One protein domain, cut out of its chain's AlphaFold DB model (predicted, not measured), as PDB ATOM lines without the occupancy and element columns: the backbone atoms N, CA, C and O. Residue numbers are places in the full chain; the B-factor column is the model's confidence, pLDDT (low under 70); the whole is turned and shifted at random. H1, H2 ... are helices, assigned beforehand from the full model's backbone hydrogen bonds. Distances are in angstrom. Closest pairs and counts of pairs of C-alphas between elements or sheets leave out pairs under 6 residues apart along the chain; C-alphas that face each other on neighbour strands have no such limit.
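Overview. This is residues 11 to 63 of the 126 residues of an uncharacterized protein of Opitutaceae bacterium (UniProt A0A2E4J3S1). A helical hairpin of unequal arms, the long helix H4 beside the shorter H3, has the first stretch of the printed part looped over the side of H3 away from H4. In that loop the small helix H1 packs on H3, H2 sits farther out, and the last turns of H4 reach past H3. The printed part has 53 residues with four named helices, H1, H2, H3, H4 in chain order, and no named strand; the class is all helix. It is flat, spanning 32 by 26 by 12 A, and only just compact, close to loose, with a radius of gyration of the C-alphas of 11.6 A.

Along the chain. Find C-alpha 44 at (320.202, 201.196, 193.756); from there H4, residues 44 to 62, runs 26.5 A to C-alpha 62 at (320.940, 185.297, 214.973). H3, residues 26 to 36, is 15.9 A long and begins at C-alpha 26, (319.612, 186.607, 198.264). Look earlier for H1, residues 11 to 14, 5.5 A, and H2, residues 17 to 20, 5.2 A.

Arrangement. H4 and H3 form a hairpin and run opposite ways at 37 degrees, only just a steep tilt. They touch, and their closest C-alphas are those of Thr 27 and Leu 51, 5.8 A apart. On H3, look at Ala 33: its C-alpha is 4.9 A from that of Phe 14, the closest pair where H1 touches H3. H2 is close to H3 but not clearly touching, with the C-alphas of Leu 19 and Ala 29 closest at 7.1 A. H1 and H4 are only just apart, closest 8.5 A. Each O i to N i+4 pair in H3 and H4 is within hydrogen-bond range; H1 and H2 are too short for such a pair, and their single O i to N i+3 pair is within range in H1 but not in H2.

Size, cuts and confidence. The C-alphas of Asp 40 and Asn 63 are the two farthest apart, 33.7 A. The printed part has no cut and no long link. Mean pLDDT of the printed part is 76.4, and residues 19 to 25 and 57 to 63 are under 70.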
ATOM      1  N   TRP A  11     319.080 194.905 187.318       76.88
ATOM      2  CA  TRP A  11     320.159 194.761 188.279       76.88
ATOM      3  C   TRP A  11     320.873 193.402 188.239       76.88
ATOM      4  O   TRP A  11     322.035 193.323 188.644       76.88
ATOM      5  N   LEU A  12     320.230 192.349 187.713       75.88
ATOM      6  CA  LEU A  12     320.844 191.030 187.523       75.88
ATOM      7  C   LEU A  12     322.099 191.107 186.645       75.88
ATOM      8  O   LEU A  12     323.023 190.312 186.814       75.88
ATOM      9  N   LYS A  13     322.183 192.100 185.750       82.31
ATOM     10  CA  LYS A  13     323.346 192.328 184.882       82.31
ATOM     11  C   LYS A  13     324.593 192.783 185.643       82.31
ATOM     12  O   LYS A  13     325.690 192.625 185.114       82.31
ATOM     13  N   PHE A  14     324.447 193.288 186.870       82.75
ATOM     14  CA  PHE A  14     325.570 193.684 187.728       82.75
ATOM     15  C   PHE A  14     326.054 192.558 188.649       82.75
ATOM     16  O   PHE A  14     327.031 192.738 189.376       82.75
ATOM     17  N   LEU A  15     325.390 191.398 188.627       80.19
ATOM     18  CA  LEU A  15     325.874 190.219 189.334       80.19
ATOM     19  C   LEU A  15     327.083 189.620 188.636       80.19
ATOM     20  O   LEU A  15     327.089 189.480 187.408       80.19
ATOM     21  N   ASP A  16     328.031 189.166 189.446       78.44
ATOM     22  CA  ASP A  16     329.114 188.303 188.997       78.44
ATOM     23  C   ASP A  16     328.566 187.052 188.264       78.44
ATOM     24  O   ASP A  16     327.613 186.422 188.747       78.44
ATOM     25  N   PRO A  17     329.106 186.687 187.086       76.50
ATOM     26  CA  PRO A  17     328.607 185.568 186.285       76.50
ATOM     27  C   PRO A  17     328.696 184.211 186.997       76.50
ATOM     28  O   PRO A  17     327.889 183.324 186.704       76.50
ATOM     29  N   GLU A  18     329.615 184.034 187.952       73.06
ATOM     30  CA  GLU A  18     329.673 182.815 188.766       73.06
ATOM     31  C   GLU A  18     328.517 182.722 189.764       73.06
ATOM     32  O   GLU A  18     328.055 181.629 190.098       73.06
ATOM     33  N   LEU A  19     328.034 183.868 190.246       67.50
ATOM     34  CA  LEU A  19     326.922 183.930 191.187       67.50
ATOM     35  C   LEU A  19     325.595 183.633 190.488       67.50
ATOM     36  O   LEU A  19     324.756 182.954 191.066       67.50
ATOM     37  N   ARG A  20     325.424 184.043 189.223       67.12
ATOM     38  CA  ARG A  20     324.202 183.767 188.435       67.12
ATOM     39  C   ARG A  20     323.918 182.276 188.229       67.12
ATOM     40  O   ARG A  20     322.774 181.903 188.007       67.12
ATOM     41  N   GLN A  21     324.950 181.438 188.291       64.31
ATOM     42  CA  GLN A  21     324.863 179.995 188.042       64.31
ATOM     43  C   GLN A  21     324.665 179.170 189.325       64.31
ATOM     44  O   GLN A  21     324.465 177.959 189.254       64.31
ATOM     45  N   LYS A  22     324.727 179.802 190.504       57.41
ATOM     46  CA  LYS A  22     324.602 179.143 191.810       57.41
ATOM     47  C   LYS A  22     323.252 179.496 192.450       57.41
ATOM     48  O   LYS A  22     322.743 180.591 192.216       57.41
ATOM     49  N   PRO A  23     322.669 178.624 193.296       50.22
ATOM     50  CA  PRO A  23     321.545 179.009 194.145       50.22
ATOM     51  C   PRO A  23     322.017 180.097 195.120       50.22
ATOM     52  O   PRO A  23     322.628 179.827 196.153       50.22
ATOM     53  N   LEU A  24     321.796 181.351 194.736       55.00
ATOM     54  CA  LEU A  24     322.234 182.531 195.466       55.00
ATOM     55  C   LEU A  24     321.475 182.663 196.783       55.00
ATOM     56  O   LEU A  24     320.244 182.713 196.809       55.00
ATOM     57  N   VAL A  25     322.208 182.838 197.885       64.44
ATOM     58  CA  VAL A  25     321.609 183.417 199.087       64.44
ATOM     59  C   VAL A  25     321.274 184.874 198.743       64.44
ATOM     60  O   VAL A  25     322.183 185.626 198.379       64.44
ATOM     61  N   PRO A  26     320.014 185.333 198.867       71.38
ATOM     62  CA  PRO A  26     319.612 186.607 198.264       71.38
ATOM     63  C   PRO A  26     320.367 187.827 198.820       71.38
ATOM     64  O   PRO A  26     320.487 188.843 198.150       71.38
ATOM     65  N   THR A  27     320.931 187.728 200.028       79.31
ATOM     66  CA  THR A  27     321.739 188.806 200.633       79.31
ATOM     67  C   THR A  27     323.091 189.015 199.949       79.31
ATOM     68  O   THR A  27     323.519 190.154 199.796       79.31
ATOM     69  N   GLU A  28     323.756 187.949 199.503       80.44
ATOM     70  CA  GLU A  28     325.064 188.047 198.839       80.44
ATOM     71  C   GLU A  28     324.920 188.544 197.401       80.44
ATOM     72  O   GLU A  28     325.696 189.393 196.964       80.44
ATOM     73  N   ALA A  29     323.870 188.095 196.705       81.75
ATOM     74  CA  ALA A  29     323.510 188.595 195.381       81.75
ATOM     75  C   ALA A  29     323.287 190.114 195.401       81.75
ATOM     76  O   ALA A  29     323.900 190.852 194.633       81.75
ATOM     77  N   LEU A  30     322.449 190.594 196.326       83.56
ATOM     78  CA  LEU A  30     322.131 192.017 196.442       83.56
ATOM     79  C   LEU A  30     323.364 192.859 196.804       83.56
ATOM     80  O   LEU A  30     323.554 193.936 196.243       83.56
ATOM     81  N   ALA A  31     324.228 192.365 197.696       86.88
ATOM     82  CA  ALA A  31     325.468 193.051 198.054       86.88
ATOM     83  C   ALA A  31     326.453 193.141 196.874       86.88
ATOM     84  O   ALA A  31     327.052 194.193 196.650       86.88
ATOM     85  N   ASN A  32     326.598 192.062 196.099       88.06
ATOM     86  CA  ASN A  32     327.457 192.043 194.916       88.06
ATOM     87  C   ASN A  32     326.931 192.990 193.825       88.06
ATOM     88  O   ASN A  32     327.691 193.806 193.308       88.06
ATOM     89  N   ALA A  33     325.621 192.960 193.558       87.12
ATOM     90  CA  ALA A  33     324.990 193.861 192.601       87.12
ATOM     91  C   ALA A  33     325.206 195.336 192.976       87.12
ATOM     92  O   ALA A  33     325.628 196.123 192.136       87.12
ATOM     93  N   LEU A  34     325.003 195.711 194.245       88.00
ATOM     94  CA  LEU A  34     325.229 197.083 194.724       88.00
ATOM     95  C   LEU A  34     326.685 197.549 194.584       88.00
ATOM     96  O   LEU A  34     326.921 198.739 194.371       88.00
ATOM     97  N   LYS A  35     327.655 196.631 194.699       89.06
ATOM     98  CA  LYS A  35     329.088 196.931 194.555       89.06
ATOM     99  C   LYS A  35     329.461 197.290 193.114       89.06
ATOM    100  O   LYS A  35     330.273 198.187 192.913       89.06
ATOM    101  N   ASN A  36     328.868 196.603 192.139       87.19
ATOM    102  CA  ASN A  36     329.164 196.779 190.712       87.19
ATOM    103  C   ASN A  36     328.215 197.766 190.008       87.19
ATOM    104  O   ASN A  36     328.441 198.139 188.859       87.19
ATOM    105  N   MET A  37     327.142 198.185 190.677       86.81
ATOM    106  CA  MET A  37     326.159 199.129 190.153       86.81
ATOM    107  C   MET A  37     326.663 200.585 190.268       86.81
ATOM    108  O   MET A  37     327.321 200.922 191.259       86.81
ATOM    109  N   PRO A  38     326.334 201.484 189.319       89.62
ATOM    110  CA  PRO A  38     326.635 202.917 189.426       89.62
ATOM    111  C   PRO A  38     325.811 203.620 190.520       89.62
ATOM    112  O   PRO A  38     324.733 203.154 190.898       89.62
ATOM    113  N   ALA A  39     326.330 204.721 191.075       83.94
ATOM    114  CA  ALA A  39     325.721 205.427 192.212       83.94
ATOM    115  C   ALA A  39     324.319 205.979 191.895       83.94
ATOM    116  O   ALA A  39     323.406 205.819 192.699       83.94
ATOM    117  N   ASP A  40     324.136 206.521 190.693       88.50
ATOM    118  CA  ASP A  40     322.884 207.125 190.222       88.50
ATOM    119  C   ASP A  40     321.890 206.118 189.617       88.50
ATOM    120  O   ASP A  40     320.900 206.495 188.990       88.50
ATOM    121  N   HIS A  41     322.138 204.813 189.765       86.88
ATOM    122  CA  HIS A  41     321.253 203.802 189.196       86.88
ATOM    123  C   HIS A  41     319.880 203.812 189.886       86.88
ATOM    124  O   HIS A  41     319.785 203.700 191.111       86.88
ATOM    125  N   ARG A  42     318.806 203.848 189.087       87.00
ATOM    126  CA  ARG A  42     317.407 203.913 189.548       87.00
ATOM    127  C   ARG A  42     317.055 202.861 190.606       87.00
ATOM    128  O   ARG A  42     316.362 203.175 191.569       87.00
ATOM    129  N   ASP A  43     317.552 201.634 190.443       83.69
ATOM    130  CA  ASP A  43     317.256 200.516 191.355       83.69
ATOM    131  C   ASP A  43     318.207 200.400 192.559       83.69
ATOM    132  O   ASP A  43     317.987 199.592 193.462       83.69
ATOM    133  N   ARG A  44     319.262 201.217 192.629       85.62
ATOM    134  CA  ARG A  44     320.202 201.196 193.756       85.62
ATOM    135  C   ARG A  44     319.517 201.382 195.124       85.62
ATOM    136  O   ARG A  44     319.796 200.575 196.014       85.62
ATOM    137  N   PRO A  45     318.603 202.356 195.337       87.88
ATOM    138  CA  PRO A  45     317.962 202.547 196.642       87.88
ATOM    139  C   PRO A  45     317.052 201.382 197.051       87.88
ATOM    140  O   PRO A  45     317.030 201.004 198.226       87.88
ATOM    141  N   ILE A  46     316.325 200.777 196.105       85.62
ATOM    142  CA  ILE A  46     315.440 199.646 196.414       85.62
ATOM    143  C   ILE A  46     316.248 198.392 196.764       85.62
ATOM    144  O   ILE A  46     315.890 197.683 197.708       85.62
ATOM    145  N   LEU A  47     317.379 198.151 196.095       84.44
ATOM    146  CA  LEU A  47     318.272 197.036 196.421       84.44
ATOM    147  C   LEU A  47     318.989 197.249 197.751       84.44
ATOM    148  O   LEU A  47     319.102 196.300 198.522       84.44
ATOM    149  N   HIS A  48     319.403 198.482 198.059       84.88
ATOM    150  CA  HIS A  48     319.972 198.831 199.362       84.88
ATOM    151  C   HIS A  48     318.969 198.562 200.487       84.88
ATOM    152  O   HIS A  48     319.250 197.791 201.402       84.88
ATOM    153  N   THR A  49     317.751 199.092 200.353       84.38
ATOM    154  CA  THR A  49     316.662 198.876 201.317       84.38
ATOM    155  C   THR A  49     316.337 197.388 201.480       84.38
ATOM    156  O   THR A  49     316.115 196.901 202.591       84.38
ATOM    157  N   THR A  50     316.325 196.633 200.378       84.44
ATOM    158  CA  THR A  50     316.071 195.186 200.396       84.44
ATOM    159  C   THR A  50     317.203 194.437 201.094       84.44
ATOM    160  O   THR A  50     316.930 193.614 201.968       84.44
ATOM    161  N   LEU A  51     318.464 194.754 200.787       85.94
ATOM    162  CA  LEU A  51     319.627 194.170 201.449       85.94
ATOM    163  C   LEU A  51     319.597 194.449 202.953       85.94
ATOM    164  O   LEU A  51     319.724 193.516 203.742       85.94
ATOM    165  N   GLU A  52     319.352 195.692 203.364       84.12
ATOM    166  CA  GLU A  52     319.229 196.068 204.774       84.12
ATOM    167  C   GLU A  52     318.099 195.306 205.471       84.12
ATOM    168  O   GLU A  52     318.289 194.769 206.566       84.12
ATOM    169  N   ARG A  53     316.931 195.182 204.826       81.12
ATOM    170  CA  ARG A  53     315.802 194.407 205.354       81.12
ATOM    171  C   ARG A  53     316.182 192.944 205.561       81.12
ATOM    172  O   ARG A  53     315.892 192.376 206.615       81.12
ATOM    173  N   MET A  54     316.849 192.334 204.587       76.19
ATOM    174  CA  MET A  54     317.250 190.930 204.655       76.19
ATOM    175  C   MET A  54     318.385 190.692 205.656       76.19
ATOM    176  O   MET A  54     318.336 189.712 206.402       76.19
ATOM    177  N   LEU A  55     319.364 191.597 205.746       80.69
ATOM    178  CA  LEU A  55     320.408 191.563 206.770       80.69
ATOM    179  C   LEU A  55     319.812 191.728 208.166       80.69
ATOM    180  O   LEU A  55     320.195 190.993 209.071       80.69
ATOM    181  N   ARG A  56     318.816 192.602 208.342       70.94
ATOM    182  CA  ARG A  56     318.095 192.758 209.610       70.94
ATOM    183  C   ARG A  56     317.336 191.493 209.998       70.94
ATOM    184  O   ARG A  56     317.335 191.138 211.170       70.94
ATOM    185  N   ILE A  57     316.732 190.781 209.045       68.00
ATOM    186  CA  ILE A  57     316.076 189.484 209.296       68.00
ATOM    187  C   ILE A  57     317.111 188.403 209.646       68.00
ATOM    188  O   ILE A  57     316.895 187.640 210.586       68.00
ATOM    189  N   LYS A  58     318.250 188.358 208.943       64.31
ATOM    190  CA  LYS A  58     319.363 187.435 209.233       64.31
ATOM    191  C   LYS A  58     319.950 187.701 210.621       64.31
ATOM    192  O   LYS A  58     320.144 186.770 211.398       64.31
ATOM    193  N   GLN A  59     320.142 188.971 210.970       57.81
ATOM    194  CA  GLN A  59     320.532 189.388 212.310       57.81
ATOM    195  C   GLN A  59     319.445 189.071 213.332       57.81
ATOM    196  O   GLN A  59     319.794 188.611 214.398       57.81
ATOM    197  N   ASN A  60     318.149 189.213 213.037       50.41
ATOM    198  CA  ASN A  60     317.078 188.866 213.978       50.41
ATOM    199  C   ASN A  60     316.967 187.349 214.223       50.41
ATOM    200  O   ASN A  60     316.673 186.940 215.339       50.41
ATOM    201  N   LYS A  61     317.269 186.504 213.225       51.88
ATOM    202  CA  LYS A  61     317.423 185.050 213.426       51.88
ATOM    203  C   LYS A  61     318.648 184.709 214.283       51.88
ATOM    204  O   LYS A  61     318.581 183.788 215.086       51.88
ATOM    205  N   ASN A  62     319.730 185.477 214.162       49.84
ATOM    206  CA  ASN A  62     320.940 185.297 214.973       49.84
ATOM    207  C   ASN A  62     320.876 186.004 216.348       49.84
ATOM    208  O   ASN A  62     321.614 185.635 217.260       49.84
ATOM    209  N   ASN A  63     319.972 186.978 216.502       48.78
ATOM    210  CA  ASN A  63     319.796 187.857 217.662       48.78
ATOM    211  C   ASN A  63     318.395 187.728 218.274       48.78
ATOM    212  O   ASN A  63     317.960 188.656 218.954       48.78
TER     213      ASN A  63